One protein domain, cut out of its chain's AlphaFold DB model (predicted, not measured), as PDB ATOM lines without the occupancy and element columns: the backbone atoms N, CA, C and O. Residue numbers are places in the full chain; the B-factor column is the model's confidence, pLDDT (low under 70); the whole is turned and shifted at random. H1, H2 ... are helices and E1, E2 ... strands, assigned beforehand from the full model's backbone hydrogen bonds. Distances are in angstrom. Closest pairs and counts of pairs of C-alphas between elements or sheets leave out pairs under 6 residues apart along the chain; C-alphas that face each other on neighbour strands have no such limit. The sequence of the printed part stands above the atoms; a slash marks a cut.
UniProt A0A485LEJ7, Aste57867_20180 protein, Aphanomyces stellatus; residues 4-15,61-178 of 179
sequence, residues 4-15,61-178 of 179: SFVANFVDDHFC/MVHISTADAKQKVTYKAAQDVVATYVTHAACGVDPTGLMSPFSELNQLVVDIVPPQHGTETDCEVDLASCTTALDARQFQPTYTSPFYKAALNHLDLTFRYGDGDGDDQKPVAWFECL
ATOM      1  N   SER A   4      40.514  30.580 -32.634       41.97
ATOM      2  CA  SER A   4      40.092  30.748 -34.028       41.97
ATOM      3  C   SER A   4      39.048  31.862 -34.076       41.97
ATOM      4  O   SER A   4      38.111  31.864 -33.274       41.97
ATOM      5  N   PHE A   5      39.225  32.831 -34.970       49.12
ATOM      6  CA  PHE A   5      38.371  34.014 -35.075       49.12
ATOM      7  C   PHE A   5      37.849  34.139 -36.500       49.12
ATOM      8  O   PHE A   5      38.625  34.327 -37.428       49.12
ATOM      9  N   VAL A   6      36.535  34.052 -36.690       51.62
ATOM     10  CA  VAL A   6      35.925  34.527 -37.936       51.62
ATOM     11  C   VAL A   6      35.838  36.044 -37.803       51.62
ATOM     12  O   VAL A   6      35.199  36.547 -36.873       51.62
ATOM     13  N   ALA A   7      36.577  36.760 -38.646       51.62
ATOM     14  CA  ALA A   7      36.776  38.193 -38.513       51.62
ATOM     15  C   ALA A   7      35.569  38.968 -39.039       51.62
ATOM     16  O   ALA A   7      35.604  39.544 -40.113       51.62
ATOM     17  N   ASN A   8      34.501  38.976 -38.244       44.28
ATOM     18  CA  ASN A   8      33.222  39.567 -38.636       44.28
ATOM     19  C   ASN A   8      33.008  41.015 -38.167       44.28
ATOM     20  O   ASN A   8      31.904  41.501 -38.345       44.28
ATOM     21  N   PHE A   9      33.950  41.663 -37.460       45.22
ATOM     22  CA  PHE A   9      33.596  42.887 -36.707       45.22
ATOM     23  C   PHE A   9      34.723  43.893 -36.441       45.22
ATOM     24  O   PHE A   9      34.600  44.701 -35.515       45.22
ATOM     25  N   VAL A  10      35.859  43.836 -37.142       43.09
ATOM     26  CA  VAL A  10      36.959  44.742 -36.770       43.09
ATOM     27  C   VAL A  10      36.780  46.131 -37.387       43.09
ATOM     28  O   VAL A  10      37.225  47.085 -36.743       43.09
ATOM     29  N   ASP A  11      36.108  46.273 -38.547       43.81
ATOM     30  CA  ASP A  11      35.942  47.590 -39.177       43.81
ATOM     31  C   ASP A  11      34.947  47.722 -40.370       43.81
ATOM     32  O   ASP A  11      35.319  48.173 -41.452       43.81
ATOM     33  N   ASP A  12      33.683  47.316 -40.245       45.25
ATOM     34  CA  ASP A  12      32.844  47.127 -41.448       45.25
ATOM     35  C   ASP A  12      32.106  48.382 -41.911       45.25
ATOM     36  O   ASP A  12      31.647  49.167 -41.090       45.25
ATOM     37  N   HIS A  13      31.971  48.579 -43.232       52.00
ATOM     38  CA  HIS A  13      31.347  49.789 -43.800       52.00
ATOM     39  C   HIS A  13      30.659  49.589 -45.146       52.00
ATOM     40  O   HIS A  13      30.699  50.442 -46.033       52.00
ATOM     41  N   PHE A  14      30.011  48.448 -45.322       40.34
ATOM     42  CA  PHE A  14      29.368  48.162 -46.594       40.34
ATOM     43  C   PHE A  14      27.942  48.734 -46.699       40.34
ATOM     44  O   PHE A  14      27.550  49.271 -47.731       40.34
ATOM     45  N   CYS A  15      27.160  48.719 -45.617       39.88
ATOM     46  CA  CYS A  15      25.721  48.991 -45.717       39.88
ATOM     47  C   CYS A  15      25.284  50.450 -45.474       39.88
ATOM     48  O   CYS A  15      24.173  50.818 -45.860       39.88
ATOM     49  N   MET A  61      29.233  49.052 -37.087       55.62
ATOM     50  CA  MET A  61      29.654  48.855 -38.482       55.62
ATOM     51  C   MET A  61      30.042  50.209 -39.096       55.62
ATOM     52  O   MET A  61      29.448  50.650 -40.078       55.62
ATOM     53  N   VAL A  62      30.956  50.937 -38.449       65.88
ATOM     54  CA  VAL A  62      31.487  52.207 -38.976       65.88
ATOM     55  C   VAL A  62      32.965  52.025 -39.268       65.88
ATOM     56  O   VAL A  62      33.696  51.732 -38.326       65.88
ATOM     57  N   HIS A  63      33.423  52.289 -40.494       70.56
ATOM     58  CA  HIS A  63      34.855  52.201 -40.798       70.56
ATOM     59  C   HIS A  63      35.693  53.124 -39.891       70.56
ATOM     60  O   HIS A  63      35.301  54.254 -39.579       70.56
ATOM     61  N   ILE A  64      36.919  52.740 -39.544       73.19
ATOM     62  CA  ILE A  64      37.786  53.475 -38.627       73.19
ATOM     63  C   ILE A  64      38.168  54.828 -39.212       73.19
ATOM     64  O   ILE A  64      38.481  55.757 -38.470       73.19
ATOM     65  N   SER A  65      38.124  54.981 -40.537       76.19
ATOM     66  CA  SER A  65      38.356  56.269 -41.198       76.19
ATOM     67  C   SER A  65      37.267  57.292 -40.847       76.19
ATOM     68  O   SER A  65      37.598  58.450 -40.573       76.19
ATOM     69  N   THR A  66      36.004  56.866 -40.775       76.25
ATOM     70  CA  THR A  66      34.820  57.705 -40.520       76.25
ATOM     71  C   THR A  66      34.374  57.688 -39.054       76.25
ATOM     72  O   THR A  66      33.609  58.555 -38.635       76.25
ATOM     73  N   ALA A  67      34.913  56.772 -38.247       76.88
ATOM     74  CA  ALA A  67      34.620  56.630 -36.827       76.88
ATOM     75  C   ALA A  67      35.007  57.856 -35.975       76.88
ATOM     76  O   ALA A  67      36.037  58.520 -36.192       76.88
ATOM     77  N   ASP A  68      34.205  58.122 -34.940       83.06
ATOM     78  CA  ASP A  68      34.493  59.142 -33.936       83.06
ATOM     79  C   ASP A  68      35.671  58.748 -33.022       83.06
ATOM     80  O   ASP A  68      36.196  57.631 -33.049       83.06
ATOM     81  N   ALA A  69      36.131  59.690 -32.192       87.75
ATOM     82  CA  ALA A  69      37.291  59.469 -31.329       87.75
ATOM     83  C   ALA A  69      37.100  58.318 -30.320       87.75
ATOM     84  O   ALA A  69      38.061  57.623 -29.992       87.75
ATOM     85  N   LYS A  70      35.879  58.096 -29.823       82.38
ATOM     86  CA  LYS A  70      35.574  57.035 -28.855       82.38
ATOM     87  C   LYS A  70      35.514  55.669 -29.543       82.38
ATOM     88  O   LYS A  70      36.017  54.686 -28.993       82.38
ATOM     89  N   GLN A  71      34.943  55.612 -30.740       76.88
ATOM     90  CA  GLN A  71      34.912  54.413 -31.577       76.88
ATOM     91  C   GLN A  71      36.329  53.989 -31.971       76.88
ATOM     92  O   GLN A  71      36.695  52.842 -31.742       76.88
ATOM     93  N   LYS A  72      37.184  54.924 -32.407       81.69
ATOM     94  CA  LYS A  72      38.599  54.653 -32.733       81.69
ATOM     95  C   LYS A  72      39.383  54.032 -31.578       81.69
ATOM     96  O   LYS A  72      40.158  53.105 -31.790       81.69
ATOM     97  N   VAL A  73      39.171  54.513 -30.351       84.50
ATOM     98  CA  VAL A  73      39.785  53.914 -29.149       84.50
ATOM     99  C   VAL A  73      39.300  52.478 -28.939       84.50
ATOM    100  O   VAL A  73      40.094  51.606 -28.592       84.50
ATOM    101  N   THR A  74      38.014  52.223 -29.180       79.25
ATOM    102  CA  THR A  74      37.417  50.887 -29.045       79.25
ATOM    103  C   THR A  74      37.947  49.934 -30.116       79.25
ATOM    104  O   THR A  74      38.371  48.830 -29.777       79.25
ATOM    105  N   TYR A  75      38.021  50.374 -31.377       74.19
ATOM    106  CA  TYR A  75      38.612  49.593 -32.463       74.19
ATOM    107  C   TYR A  75      40.067  49.268 -32.190       74.19
ATOM    108  O   TYR A  75      40.447  48.106 -32.270       74.19
ATOM    109  N   LYS A  76      40.870  50.243 -31.755       84.25
ATOM    110  CA  LYS A  76      42.273  49.981 -31.429       84.25
ATOM    111  C   LYS A  76      42.426  48.933 -30.323       84.25
ATOM    112  O   LYS A  76      43.279  48.060 -30.432       84.25
ATOM    113  N   ALA A  77      41.588  48.991 -29.287       83.12
ATOM    114  CA  ALA A  77      41.601  47.995 -28.218       83.12
ATOM    115  C   ALA A  77      41.208  46.592 -28.722       83.12
ATOM    116  O   ALA A  77      41.828  45.608 -28.323       83.12
ATOM    117  N   ALA A  78      40.218  46.492 -29.614       79.31
ATOM    118  CA  ALA A  78      39.836  45.225 -30.239       79.31
ATOM    119  C   ALA A  78      40.948  44.683 -31.152       79.31
ATOM    120  O   ALA A  78      41.313  43.513 -31.045       79.31
ATOM    121  N   GLN A  79      41.545  45.544 -31.980       83.88
ATOM    122  CA  GLN A  79      42.675  45.215 -32.848       83.88
ATOM    123  C   GLN A  79      43.874  44.700 -32.041       83.88
ATOM    124  O   GLN A  79      44.502  43.731 -32.448       83.88
ATOM    125  N   ASP A  80      44.161  45.276 -30.869       84.38
ATOM    126  CA  ASP A  80      45.249  44.810 -29.998       84.38
ATOM    127  C   ASP A  80      45.007  43.398 -29.454       84.38
ATOM    128  O   ASP A  80      45.932  42.585 -29.383       84.38
ATOM    129  N   VAL A  81      43.760  43.075 -29.104       83.75
ATOM    130  CA  VAL A  81      43.373  41.716 -28.697       83.75
ATOM    131  C   VAL A  81      43.493  40.757 -29.881       83.75
ATOM    132  O   VAL A  81      44.082  39.686 -29.730       83.75
ATOM    133  N   VAL A  82      43.001  41.143 -31.061       82.94
ATOM    134  CA  VAL A  82      43.097  40.326 -32.280       82.94
ATOM    135  C   VAL A  82      44.560  40.041 -32.618       82.94
ATOM    136  O   VAL A  82      44.947  38.877 -32.677       82.94
ATOM    137  N   ALA A  83      45.396  41.074 -32.714       85.56
ATOM    138  CA  ALA A  83      46.818  40.949 -33.029       85.56
ATOM    139  C   ALA A  83      47.591  40.078 -32.020       85.56
ATOM    140  O   ALA A  83      48.601  39.469 -32.369       85.56
ATOM    141  N   THR A  84      47.135  40.021 -30.763       86.94
ATOM    142  CA  THR A  84      47.800  39.248 -29.705       86.94
ATOM    143  C   THR A  84      47.373  37.780 -29.681       86.94
ATOM    144  O   THR A  84      48.200  36.909 -29.406       86.94
ATOM    145  N   TYR A  85      46.088  37.491 -29.903       84.69
ATOM    146  CA  TYR A  85      45.510  36.180 -29.579       84.69
ATOM    147  C   TYR A  85      44.970  35.405 -30.780       84.69
ATOM    148  O   TYR A  85      44.818  34.182 -30.683       84.69
ATOM    149  N   VAL A  86      44.675  36.078 -31.892       83.62
ATOM    150  CA  VAL A  86      44.161  35.418 -33.091       83.62
ATOM    151  C   VAL A  86      45.319  34.785 -33.843       83.62
ATOM    152  O   VAL A  86      46.271  35.441 -34.251       83.62
ATOM    153  N   THR A  87      45.221  33.473 -34.007       88.81
ATOM    154  CA  THR A  87      46.213  32.668 -34.740       88.81
ATOM    155  C   THR A  87      45.660  32.131 -36.052       88.81
ATOM    156  O   THR A  87      46.432  31.682 -36.892       88.81
ATOM    157  N   HIS A  88      44.336  32.190 -36.211       89.69
ATOM    158  CA  HIS A  88      43.612  31.725 -37.379       89.69
ATOM    159  C   HIS A  88      42.444  32.667 -37.648       89.69
ATOM    160  O   HIS A  88      41.688  32.979 -36.720       89.69
ATOM    161  N   ALA A  89      42.294  33.097 -38.896       92.19
ATOM    162  CA  ALA A  89      41.177  33.925 -39.323       92.19
ATOM    163  C   ALA A  89      40.775  33.646 -40.766       92.19
ATOM    164  O   ALA A  89      41.633  33.419 -41.613       92.19
ATOM    165  N   ALA A  90      39.475  33.697 -41.040       93.44
ATOM    166  CA  ALA A  90      38.930  33.629 -42.389       93.44
ATOM    167  C   ALA A  90      38.337  34.988 -42.775       93.44
ATOM    168  O   ALA A  90      37.633  35.595 -41.968       93.44
ATOM    169  N   CYS A  91      38.631  35.427 -43.998       93.94
ATOM    170  CA  CYS A  91      38.096  36.631 -44.624       93.94
ATOM    171  C   CYS A  91      37.451  36.258 -45.955       93.94
ATOM    172  O   CYS A  91      38.119  35.660 -46.803       93.94
ATOM    173  N   GLY A  92      36.184  36.620 -46.139       93.00
ATOM    174  CA  GLY A  92      35.489  36.447 -47.408       93.00
ATOM    175  C   GLY A  92      35.861  37.564 -48.383       93.00
ATOM    176  O   GLY A  92      36.109  38.701 -47.977       93.00
ATOM    177  N   VAL A  93      35.955  37.238 -49.669       94.62
ATOM    178  CA  VAL A  93      36.335  38.192 -50.725       94.62
ATOM    179  C   VAL A  93      35.467  38.110 -51.975       94.62
ATOM    180  O   VAL A  93      35.759  38.795 -52.956       94.62
ATOM    181  N   ASP A  94      34.425  37.281 -51.945       93.88
ATOM    182  CA  ASP A  94      33.482  37.126 -53.045       93.88
ATOM    183  C   ASP A  94      32.051  37.324 -52.519       93.88
ATOM    184  O   ASP A  94      31.566  36.493 -51.751       93.88
ATOM    185  N   PRO A  95      31.342  38.389 -52.925       88.81
ATOM    186  CA  PRO A  95      29.984  38.633 -52.454       88.81
ATOM    187  C   PRO A  95      28.980  37.600 -52.980       88.81
ATOM    188  O   PRO A  95      27.943  37.390 -52.353       88.81
ATOM    189  N   THR A  96      29.273  36.918 -54.090       92.62
ATOM    190  CA  THR A  96      28.460  35.802 -54.584       92.62
ATOM    191  C   THR A  96      28.705  34.560 -53.723       92.62
ATOM    192  O   THR A  96      27.755  33.976 -53.195       92.62
ATOM    193  N   GLY A  97      29.972  34.184 -53.536       94.12
ATOM    194  CA  GLY A  97      30.375  33.033 -52.727       94.12
ATOM    195  C   GLY A  97      29.816  31.692 -53.229       94.12
ATOM    196  O   GLY A  97      29.748  31.433 -54.432       94.12
ATOM    197  N   LEU A  98      29.409  30.816 -52.306       94.94
ATOM    198  CA  LEU A  98      28.756  29.542 -52.633       94.94
ATOM    199  C   LEU A  98      27.376  29.772 -53.240       94.94
ATOM    200  O   LEU A  98      26.688  30.720 -52.877       94.94
ATOM    201  N   MET A  99      26.918  28.854 -54.098       91.00
ATOM    202  CA  MET A  99      25.559  28.896 -54.645       91.00
ATOM    203  C   MET A  99      24.514  28.721 -53.534       91.00
ATOM    204  O   MET A  99      24.294  27.622 -53.023       91.00
ATOM    205  N   SER A 100      23.831  29.809 -53.196       82.00
ATOM    206  CA  SER A 100      22.814  29.891 -52.153       82.00
ATOM    207  C   SER A 100      21.698  30.863 -52.569       82.00
ATOM    208  O   SER A 100      21.860  31.636 -53.514       82.00
ATOM    209  N   PRO A 101      20.558  30.896 -51.852       80.94
ATOM    210  CA  PRO A 101      19.520  31.903 -52.089       80.94
ATOM    211  C   PRO A 101      19.977  33.360 -51.899       80.94
ATOM    212  O   PRO A 101      19.237  34.267 -52.270       80.94
ATOM    213  N   PHE A 102      21.147  33.592 -51.294       78.56
ATOM    214  CA  PHE A 102      21.667  34.927 -50.999       78.56
ATOM    215  C   PHE A 102      22.775  35.375 -51.955       78.56
ATOM    216  O   PHE A 102      23.078  36.559 -51.980       78.56
ATOM    217  N   SER A 103      23.329  34.484 -52.781       82.44
ATOM    218  CA  SER A 103      24.479  34.791 -53.647       82.44
ATOM    219  C   SER A 103      24.180  35.923 -54.628       82.44
ATOM    220  O   SER A 103      24.897  36.917 -54.684       82.44
ATOM    221  N   GLU A 104      23.066  35.815 -55.358       80.31
ATOM    222  CA  GLU A 104      22.647  36.847 -56.313       80.31
ATOM    223  C   GLU A 104      22.230  38.143 -55.610       80.31
ATOM    224  O   GLU A 104      22.467  39.233 -56.126       80.31
ATOM    225  N   LEU A 105      21.622  38.035 -54.422       77.38
ATOM    226  CA  LEU A 105      21.211  39.203 -53.647       77.38
ATOM    227  C   LEU A 105      22.429  39.993 -53.170       77.38
ATOM    228  O   LEU A 105      22.446  41.210 -53.308       77.38
ATOM    229  N   ASN A 106      23.437  39.307 -52.643       79.25
ATOM    230  CA  ASN A 106      24.662  39.912 -52.145       79.25
ATOM    231  C   ASN A 106      25.454  40.586 -53.275       79.25
ATOM    232  O   ASN A 106      25.852  41.744 -53.145       79.25
ATOM    233  N   GLN A 107      25.591  39.920 -54.427       82.88
ATOM    234  CA  GLN A 107      26.194  40.534 -55.613       82.88
ATOM    235  C   GLN A 107      25.423  41.783 -56.060       82.88
ATOM    236  O   GLN A 107      26.025  42.818 -56.332       82.88
ATOM    237  N   LEU A 108      24.087  41.721 -56.072       77.19
ATOM    238  CA  LEU A 108      23.259  42.878 -56.398       77.19
ATOM    239  C   LEU A 108      23.470  44.031 -55.408       77.19
ATOM    240  O   LEU A 108      23.454  45.190 -55.825       77.19
ATOM    241  N   VAL A 109      23.671  43.749 -54.114       74.50
ATOM    242  CA  VAL A 109      23.984  44.808 -53.144       74.50
ATOM    243  C   VAL A 109      25.313  45.468 -53.493       74.50
ATOM    244  O   VAL A 109      25.343  46.690 -53.567       74.50
ATOM    245  N   VAL A 110      26.366  44.699 -53.784       75.44
ATOM    246  CA  VAL A 110      27.680  45.235 -54.206       75.44
ATOM    247  C   VAL A 110      27.578  46.070 -55.478       75.44
ATOM    248  O   VAL A 110      28.213  47.118 -55.579       75.44
ATOM    249  N   ASP A 111      26.750  45.659 -56.435       78.25
ATOM    250  CA  ASP A 111      26.582  46.389 -57.691       78.25
ATOM    251  C   ASP A 111      25.850  47.733 -57.500       78.25
ATOM    252  O   ASP A 111      26.145  48.711 -58.191       78.25
ATOM    253  N   ILE A 112      24.888  47.800 -56.569       69.19
ATOM    254  CA  ILE A 112      24.100  49.015 -56.270       69.19
ATOM    255  C   ILE A 112      24.827  49.930 -55.279       69.19
ATOM    256  O   ILE A 112      24.745  51.156 -55.381       69.19
ATOM    257  N   VAL A 113      25.514  49.327 -54.314       70.50
ATOM    258  CA  VAL A 113      26.258  49.949 -53.222       70.50
ATOM    259  C   VAL A 113      27.707  49.465 -53.328       70.50
ATOM    260  O   VAL A 113      28.104  48.527 -52.637       70.50
ATOM    261  N   PRO A 114      28.515  50.084 -54.207       67.38
ATOM    262  CA  PRO A 114      29.893  49.667 -54.382       67.38
ATOM    263  C   PRO A 114      30.684  49.839 -53.081       67.38
ATOM    264  O   PRO A 114      30.516  50.862 -52.402       67.38
ATOM    265  N   PRO A 115      31.582  48.895 -52.751       65.75
ATOM    266  CA  PRO A 115      32.453  49.028 -51.599       65.75
ATOM    267  C   PRO A 115      33.278  50.306 -51.736       65.75
ATOM    268  O   PRO A 115      33.923  50.568 -52.754       65.75
ATOM    269  N   GLN A 116      33.243  51.134 -50.696       64.38
ATOM    270  CA  GLN A 116      34.008  52.382 -50.666       64.38
ATOM    271  C   GLN A 116      35.500  52.130 -50.410       64.38
ATOM    272  O   GLN A 116      36.344  53.000 -50.661       64.38
ATOM    273  N   HIS A 117      35.829  50.937 -49.914       63.06
ATOM    274  CA  HIS A 117      37.155  50.521 -49.490       63.06
ATOM    275  C   HIS A 117      37.452  49.130 -50.070       63.06
ATOM    276  O   HIS A 117      36.890  48.133 -49.642       63.06
ATOM    277  N   GLY A 118      38.323  49.074 -51.086       67.25
ATOM    278  CA  GLY A 118      38.712  47.823 -51.751       67.25
ATOM    279  C   GLY A 118      37.658  47.250 -52.710       67.25
ATOM    280  O   GLY A 118      36.509  47.668 -52.730       67.25
ATOM    281  N   THR A 119      38.077  46.305 -53.556       78.44
ATOM    282  CA  THR A 119      37.183  45.559 -54.468       78.44
ATOM    283  C   THR A 119      36.926  44.128 -54.001       78.44
ATOM    284  O   THR A 119      36.131  43.424 -54.605       78.44
ATOM    285  N   GLU A 120      37.639  43.684 -52.966       90.88
ATOM    286  CA  GLU A 120      37.546  42.341 -52.397       90.88
ATOM    287  C   GLU A 120      36.689  42.423 -51.135       90.88
ATOM    288  O   GLU A 120      37.122  43.004 -50.139       90.88
ATOM    289  N   THR A 121      35.468  41.896 -51.198       86.56
ATOM    290  CA  THR A 121      34.470  41.990 -50.126       86.56
ATOM    291  C   THR A 121      33.569  40.767 -50.122       86.56
ATOM    292  O   THR A 121      33.306  40.186 -51.169       86.56
ATOM    293  N   ASP A 122      33.068  40.398 -48.952       85.94
ATOM    294  CA  ASP A 122      32.107  39.312 -48.769       85.94
ATOM    295  C   ASP A 122      30.639  39.784 -48.790       85.94
ATOM    296  O   ASP A 122      29.752  39.018 -48.410       85.94
ATOM    297  N   CYS A 123      30.390  41.016 -49.264       81.88
ATOM    298  CA  CYS A 123      29.127  41.768 -49.198       81.88
ATOM    299  C   CYS A 123      28.836  42.452 -47.850       81.88
ATOM    300  O   CYS A 123      27.867  43.191 -47.757       81.88
ATOM    301  N   GLU A 124      29.615  42.268 -46.794       77.31
ATOM    302  CA  GLU A 124      29.428  43.034 -45.546       77.31
ATOM    303  C   GLU A 124      30.730  43.706 -45.107       77.31
ATOM    304  O   GLU A 124      30.737  44.854 -44.648       77.31
ATOM    305  N   VAL A 125      31.837  43.009 -45.332       77.12
ATOM    306  CA  VAL A 125      33.186  43.333 -44.895       77.12
ATOM    307  C   VAL A 125      34.108  43.331 -46.107       77.12
ATOM    308  O   VAL A 125      34.038  42.445 -46.962       77.12
ATOM    309  N   ASP A 126      34.987  44.324 -46.215       83.25
ATOM    310  CA  ASP A 126      36.076  44.291 -47.188       83.25
ATOM    311  C   ASP A 126      37.334  43.628 -46.602       83.25
ATOM    312  O   ASP A 126      37.549  43.582 -45.387       83.25
ATOM    313  N   LEU A 127      38.205  43.113 -47.471       87.88
ATOM    314  CA  LEU A 127      39.413  42.406 -47.044       87.88
ATOM    315  C   LEU A 127      40.333  43.273 -46.167       87.88
ATOM    316  O   LEU A 127      40.996  42.744 -45.272       87.88
ATOM    317  N   ALA A 128      40.409  44.587 -46.399       85.50
ATOM    318  CA  ALA A 128      41.255  45.464 -45.597       85.50
ATOM    319  C   ALA A 128      40.685  45.642 -44.181       85.50
ATOM    320  O   ALA A 128      41.456  45.568 -43.224       85.50
ATOM    321  N   SER A 129      39.360  45.777 -44.039       79.94
ATOM    322  CA  SER A 129      38.674  45.724 -42.738       79.94
ATOM    323  C   SER A 129      38.973  44.407 -42.015       79.94
ATOM    324  O   SER A 129      39.514  44.400 -40.903       79.94
ATOM    325  N   CYS A 130      38.729  43.278 -42.685       85.94
ATOM    326  CA  CYS A 130      38.884  41.948 -42.100       85.94
ATOM    327  C   CYS A 130      40.317  41.673 -41.608       85.94
ATOM    328  O   CYS A 130      40.537  41.020 -40.582       85.94
ATOM    329  N   THR A 131      41.313  42.209 -42.317       89.06
ATOM    330  CA  THR A 131      42.736  41.984 -42.032       89.06
ATOM    331  C   THR A 131      43.401  43.101 -41.231       89.06
ATOM    332  O   THR A 131      44.579  42.981 -40.920       89.06
ATOM    333  N   THR A 132      42.687  44.159 -40.834       85.50
ATOM    334  CA  THR A 132      43.274  45.405 -40.296       85.50
ATOM    335  C   THR A 132      44.206  45.209 -39.082       85.50
ATOM    336  O   THR A 132      45.168  45.953 -38.889       85.50
ATOM    337  N   ALA A 133      43.957  44.179 -38.265       86.19
ATOM    338  CA  ALA A 133      44.750  43.829 -37.080       86.19
ATOM    339  C   ALA A 133      45.770  42.695 -37.311       86.19
ATOM    340  O   ALA A 133      46.448  42.271 -36.374       86.19
ATOM    341  N   LEU A 134      45.850  42.168 -38.531       89.19
ATOM    342  CA  LEU A 134      46.608  40.979 -38.920       89.19
ATOM    343  C   LEU A 134      47.524  41.306 -40.115       89.19
ATOM    344  O   LEU A 134      47.375  42.332 -40.776       89.19
ATOM    345  N   ASP A 135      48.502  40.449 -40.423       92.25
ATOM    346  CA  ASP A 135      49.296  40.634 -41.645       92.25
ATOM    347  C   ASP A 135      48.513  40.106 -42.851       92.25
ATOM    348  O   ASP A 135      48.495  38.904 -43.113       92.25
ATOM    349  N   ALA A 136      47.898  41.011 -43.617       90.75
ATOM    350  CA  ALA A 136      47.128  40.685 -44.819       90.75
ATOM    351  C   ALA A 136      47.891  39.794 -45.824       90.75
ATOM    352  O   ALA A 136      47.277  39.044 -46.578       90.75
ATOM    353  N   ARG A 137      49.233  39.811 -45.829       94.69
ATOM    354  CA  ARG A 137      50.057  38.966 -46.720       94.69
ATOM    355  C   ARG A 137      50.057  37.491 -46.322       94.69
ATOM    356  O   ARG A 137      50.452  36.646 -47.123       94.69
ATOM    357  N   GLN A 138      49.653  37.175 -45.095       94.94
ATOM    358  CA  GLN A 138      49.520  35.799 -44.622       94.94
ATOM    359  C   GLN A 138      48.240  35.137 -45.131       94.94
ATOM    360  O   GLN A 138      48.169  33.912 -45.132       94.94
ATOM    361  N   PHE A 139      47.262  35.920 -45.596       95.88
ATOM    362  CA  PHE A 139      45.998  35.400 -46.091       95.88
ATOM    363  C   PHE A 139      46.175  34.723 -47.456       95.88
ATOM    364  O   PHE A 139      46.635  35.348 -48.411       95.88
ATOM    365  N   GLN A 140      45.822  33.439 -47.541       97.38
ATOM    366  CA  GLN A 140      45.987  32.609 -48.739       97.38
ATOM    367  C   GLN A 140      44.656  31.971 -49.163       97.38
ATOM    368  O   GLN A 140      43.858  31.616 -48.290       97.38
ATOM    369  N   PRO A 141      44.419  31.781 -50.475       97.25
ATOM    370  CA  PRO A 141      43.192  31.195 -51.012       97.25
ATOM    371  C   PRO A 141      43.217  29.661 -50.947       97.25
ATOM    372  O   PRO A 141      43.133  28.975 -51.960       97.25
ATOM    373  N   THR A 142      43.419  29.122 -49.746       96.31
ATOM    374  CA  THR A 142      43.402  27.680 -49.475       96.31
ATOM    375  C   THR A 142      42.865  27.418 -48.078       96.31
ATOM    376  O   THR A 142      43.329  28.030 -47.113       96.31
ATOM    377  N   TYR A 143      41.919  26.487 -47.951       95.00
ATOM    378  CA  TYR A 143      41.308  26.115 -46.670       95.00
ATOM    379  C   TYR A 143      42.310  25.541 -45.657       95.00
ATOM    380  O   TYR A 143      42.024  25.465 -44.469       95.00
ATOM    381  N   THR A 144      43.505  25.153 -46.102       95.12
ATOM    382  CA  THR A 144      44.587  24.702 -45.212       95.12
ATOM    383  C   THR A 144      45.375  25.854 -44.583       95.12
ATOM    384  O   THR A 144      46.212  25.629 -43.706       95.12
ATOM    385  N   SER A 145      45.138  27.092 -45.023       94.69
ATOM    386  CA  SER A 145      45.811  28.269 -44.488       94.69
ATOM    387  C   SER A 145      45.215  28.684 -43.142       94.69
ATOM    388  O   SER A 145      43.998  28.849 -43.038       94.69
ATOM    389  N   PRO A 146      46.049  28.983 -42.128       93.06
ATOM    390  CA  PRO A 146      45.569  29.593 -40.894       93.06
ATOM    391  C   PRO A 146      44.858  30.925 -41.123       93.06
ATOM    392  O   PRO A 146      43.861  31.230 -40.473       93.06
ATOM    393  N   PHE A 147      45.361  31.698 -42.084       95.12
ATOM    394  CA  PHE A 147      44.770  32.949 -42.532       95.12
ATOM    395  C   PHE A 147      44.169  32.713 -43.913       95.12
ATOM    396  O   PHE A 147      44.880  32.598 -44.914       95.12
ATOM    397  N   TYR A 148      42.861  32.538 -43.956       96.12
ATOM    398  CA  TYR A 148      42.145  32.018 -45.105       96.12
ATOM    399  C   TYR A 148      41.456  33.143 -45.870       96.12
ATOM    400  O   TYR A 148      40.581  33.825 -45.341       96.12
ATOM    401  N   LYS A 149      41.886  33.359 -47.116       97.06
ATOM    402  CA  LYS A 149      41.265  34.296 -48.056       97.06
ATOM    403  C   LYS A 149      40.237  33.534 -48.883       97.06
ATOM    404  O   LYS A 149      40.593  32.909 -49.875       97.06
ATOM    405  N   ALA A 150      38.993  33.540 -48.443       96.62
ATOM    406  CA  ALA A 150      37.966  32.669 -48.977       96.62
ATOM    407  C   ALA A 150      37.149  33.372 -50.070       96.62
ATOM    408  O   ALA A 150      36.645  34.474 -49.849       96.62
ATOM    409  N   ALA A 151      36.956  32.730 -51.221       97.31
ATOM    410  CA  ALA A 151      35.998  33.135 -52.251       97.31
ATOM    411  C   ALA A 151      34.564  32.795 -51.802       97.31
ATOM    412  O   ALA A 151      33.863  31.970 -52.388       97.31
ATOM    413  N   LEU A 152      34.177  33.405 -50.685       95.31
ATOM    414  CA  LEU A 152      32.970  33.164 -49.916       95.31
ATOM    415  C   LEU A 152      32.334  34.500 -49.545       95.31
ATOM    416  O   LEU A 152      33.049  35.468 -49.265       95.31
ATOM    417  N   ASN A 153      31.003  34.509 -49.487       89.88
ATOM    418  CA  ASN A 153      30.253  35.647 -48.972       89.88
ATOM    419  C   ASN A 153      30.167  35.581 -47.435       89.88
ATOM    420  O   ASN A 153      30.522  34.570 -46.815       89.88
ATOM    421  N   HIS A 154      29.658  36.643 -46.809       87.75
ATOM    422  CA  HIS A 154      29.610  36.758 -45.351       87.75
ATOM    423  C   HIS A 154      28.827  35.610 -44.686       87.75
ATOM    424  O   HIS A 154      29.190  35.096 -43.624       87.75
ATOM    425  N   LEU A 155      27.752  35.149 -45.334       84.62
ATOM    426  CA  LEU A 155      26.899  34.080 -44.817       84.62
ATOM    427  C   LEU A 155      27.541  32.699 -44.946       84.62
ATOM    428  O   LEU A 155      27.293  31.842 -44.093       84.62
ATOM    429  N   ASP A 156      28.369  32.462 -45.957       90.44
ATOM    430  CA  ASP A 156      29.057  31.180 -46.132       90.44
ATOM    431  C   ASP A 156      30.034  30.903 -44.979       90.44
ATOM    432  O   ASP A 156      30.128  29.772 -44.496       90.44
ATOM    433  N   LEU A 157      30.674  31.951 -44.446       87.31
ATOM    434  CA  LEU A 157      31.552  31.879 -43.268       87.31
ATOM    435  C   LEU A 157      30.810  31.556 -41.960       87.31
ATOM    436  O   LEU A 157      31.440  31.298 -40.935       87.31
ATOM    437  N   THR A 158      29.473  31.501 -41.985       84.62
ATOM    438  CA  THR A 158      28.653  30.978 -40.876       84.62
ATOM    439  C   THR A 158      28.412  29.465 -40.959       84.62
ATOM    440  O   THR A 158      27.645  28.920 -40.161       84.62
ATOM    441  N   PHE A 159      29.045  28.782 -41.922       88.19
ATOM    442  CA  PHE A 159      28.996  27.329 -42.148       88.19
ATOM    443  C   PHE A 159      27.616  26.772 -42.535       88.19
ATOM    444  O   PHE A 159      27.404  25.560 -42.534       88.19
ATOM    445  N   ARG A 160      26.652  27.633 -42.886       83.56
ATOM    446  CA  ARG A 160      25.265  27.228 -43.190       83.56
ATOM    447  C   ARG A 160      25.116  26.427 -44.480       83.56
ATOM    448  O   ARG A 160      24.176  25.642 -44.584       83.56
ATOM    449  N   TYR A 161      26.008  26.644 -45.443       87.25
ATOM    450  CA  TYR A 161      25.921  26.061 -46.787       87.25
ATOM    451  C   TYR A 161      26.979  24.984 -47.063       87.25
ATOM    452  O   TYR A 161      26.996  24.421 -48.152       87.25
ATOM    453  N   GLY A 162      27.794  24.632 -46.063       93.38
ATOM    454  CA  GLY A 162      28.837  23.617 -46.198       93.38
ATOM    455  C   GLY A 162      30.043  24.100 -47.004       93.38
ATOM    456  O   GLY A 162      30.372  25.283 -46.983       93.38
ATOM    457  N   ASP A 163      30.692  23.161 -47.692       96.94
ATOM    458  CA  ASP A 163      31.852  23.405 -48.547       96.94
ATOM    459  C   ASP A 163      31.469  23.399 -50.031       96.94
ATOM    460  O   ASP A 163      30.667  22.578 -50.481       96.94
ATOM    461  N   GLY A 164      32.097  24.286 -50.795       96.06
ATOM    462  CA  GLY A 164      32.108  24.286 -52.251       96.06
ATOM    463  C   GLY A 164      33.257  23.468 -52.839       96.06
ATOM    464  O   GLY A 164      34.048  22.827 -52.139       96.06
ATOM    465  N   ASP A 165      33.371  23.513 -54.164       94.31
ATOM    466  CA  ASP A 165      34.346  22.711 -54.903       94.31
ATOM    467  C   ASP A 165      35.760  23.314 -54.860       94.31
ATOM    468  O   ASP A 165      36.730  22.560 -54.724       94.31
ATOM    469  N   GLY A 166      35.875  24.648 -54.911       95.69
ATOM    470  CA  GLY A 166      37.143  25.389 -54.894       95.69
ATOM    471  C   GLY A 166      37.907  25.286 -53.573       95.69
ATOM    472  O   GLY A 166      37.318  25.052 -52.524       95.69
ATOM    473  N   ASP A 167      39.230  25.451 -53.617       96.56
ATOM    474  CA  ASP A 167      40.096  25.384 -52.425       96.56
ATOM    475  C   ASP A 167      39.887  26.572 -51.471       96.56
ATOM    476  O   ASP A 167      40.099  26.465 -50.265       96.56
ATOM    477  N   ASP A 168      39.421  27.684 -52.031       97.31
ATOM    478  CA  ASP A 168      38.993  28.922 -51.390       97.31
ATOM    479  C   ASP A 168      37.485  28.977 -51.110       97.31
ATOM    480  O   ASP A 168      36.970  30.007 -50.685       97.31
ATOM    481  N   GLN A 169      36.782  27.851 -51.259       97.38
ATOM    482  CA  GLN A 169      35.341  27.741 -51.033       97.38
ATOM    483  C   GLN A 169      34.969  26.712 -49.957       97.38
ATOM    484  O   GLN A 169      33.832  26.255 -49.916       97.38
ATOM    485  N   LYS A 170      35.899  26.329 -49.072       97.44
ATOM    486  CA  LYS A 170      35.677  25.287 -48.049       97.44
ATOM    487  C   LYS A 170      35.721  25.827 -46.611       97.44
ATOM    488  O   LYS A 170      36.713  25.610 -45.911       97.44
ATOM    489  N   PRO A 171      34.704  26.585 -46.154       94.19
ATOM    490  CA  PRO A 171      34.706  27.150 -44.807       94.19
ATOM    491  C   PRO A 171      34.625  26.075 -43.714       94.19
ATOM    492  O   PRO A 171      35.244  26.242 -42.663       94.19
ATOM    493  N   VAL A 172      33.914  24.964 -43.943       94.94
ATOM    494  CA  VAL A 172      33.802  23.869 -42.969       94.94
ATOM    495  C   VAL A 172      35.119  23.117 -42.878       94.94
ATOM    496  O   VAL A 172      35.642  22.983 -41.774       94.94
ATOM    497  N   ALA A 173      35.706  22.711 -44.008       95.81
ATOM    498  CA  ALA A 173      37.017  22.063 -43.988       95.81
ATOM    499  C   ALA A 173      38.095  22.964 -43.372       95.81
ATOM    500  O   ALA A 173      38.905  22.476 -42.588       95.81
ATOM    501  N   TRP A 174      38.091  24.271 -43.681       95.50
ATOM    502  CA  TRP A 174      38.991  25.228 -43.033       95.50
ATOM    503  C   TRP A 174      38.845  25.153 -41.519       95.50
ATOM    504  O   TRP A 174      39.835  24.906 -40.841       95.50
ATOM    505  N   PHE A 175      37.619  25.293 -41.002       90.88
ATOM    506  CA  PHE A 175      37.352  25.279 -39.566       90.88
ATOM    507  C   PHE A 175      37.733  23.946 -38.907       90.88
ATOM    508  O   PHE A 175      38.348  23.946 -37.842       90.88
ATOM    509  N   GLU A 176      37.412  22.815 -39.537       89.19
ATOM    510  CA  GLU A 176      37.740  21.478 -39.032       89.19
ATOM    511  C   GLU A 176      39.246  21.205 -39.017       89.19
ATOM    512  O   GLU A 176      39.730  20.555 -38.095       89.19
ATOM    513  N   CYS A 177      40.010  21.735 -39.976       85.00
ATOM    514  CA  CYS A 177      41.472  21.657 -39.954       85.00
ATOM    515  C   CYS A 177      42.108  22.422 -38.777       85.00
ATOM    516  O   CYS A 177      43.296  22.227 -38.516       85.00
ATOM    517  N   LEU A 178      41.351  23.278 -38.076       76.31
ATOM    518  CA  LEU A 178      41.830  24.038 -36.915       76.31
ATOM    519  C   LEU A 178      41.561  23.354 -35.564       76.31
ATOM    520  O   LEU A 178      42.067  23.842 -34.549       76.31
TER     521      LEU A 178
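This is residues 4 to 15 and 61 to 178 of the 179 residues of the protein "Aste57867_20180 protein" of Aphanomyces stellatus (UniProt A0A485LEJ7). A small sheet of three parallel strands has the short helix H3 over it, while the long helix H1 reaches away from the start of E2 and H2 lies beyond the far end of that strand. Long loops make up much of the rest, and H4 only grazes the sheet. The printed part has 130 residues, in the order E1 H1 E2 H2 H3 E3 H4, and the sheet's order is E1 E2 E3. The class is mixed, helices and strands, with 52 residues, under half, in named elements. The whole is compact, with a radius of gyration of the C-alphas of 14.1 A and spans of 43 by 35 by 23 A.

E2, residues 86 to 92, is the inner strand. E3, residues 147 to 150, is parallel to it at 11 degrees, with N 148 and O 89 2.8 A apart, within hydrogen-bond range. On the other side of E2, E1, residues 4 to 6, is parallel at 25 degrees, with N 5 and O 88 3.0 A apart. H3, residues 127 to 131, is on the sheet, over E2, at a height over the sheet of 8.5 A; the closest C-alphas of E2 and H3, of Cys 91 and Cys 130, are 5.9 A apart. E2, H2 and H3, E3 form a strand-helix-strand unit, two parallel neighbour strands joined through helices, with a right-handed crossover; H2 is residues 103 to 112 and is not on the sheet. H4, residues 171 to 176, only grazes the sheet with residues 171 to 175, and H1, residues 69 to 85, only grazes it with residues 79 to 85. In H1, H2, H3 and H4 every O i to N i+4 pair is within hydrogen-bond range.

E2 is 16.8 A long, from C-alpha 86 at (44.161, 35.418, -33.091); E3 is 9.4 A and E1 6.8 A. H1 is 24.8 A, from C-alpha 69 at (37.291, 59.469, -31.329), H2 14.5 A, H4 8.6 A and H3 6.0 A. H4 ends with C-alpha 176 at (37.740, 21.478, -39.032).

The two C-alphas farthest apart, of Ala 69 and Asp 165, are 43.8 A apart. Residues 16 to 60 are not printed, and C-alphas 15 and 61 are 8.2 A apart across the cut. The links H2 to H3, H3 to E3 and E3 to H4 are long. Mean pLDDT of the printed part is 82.1; residues 4 to 15, 61 to 62, 112 and 114 to 118 are under 70.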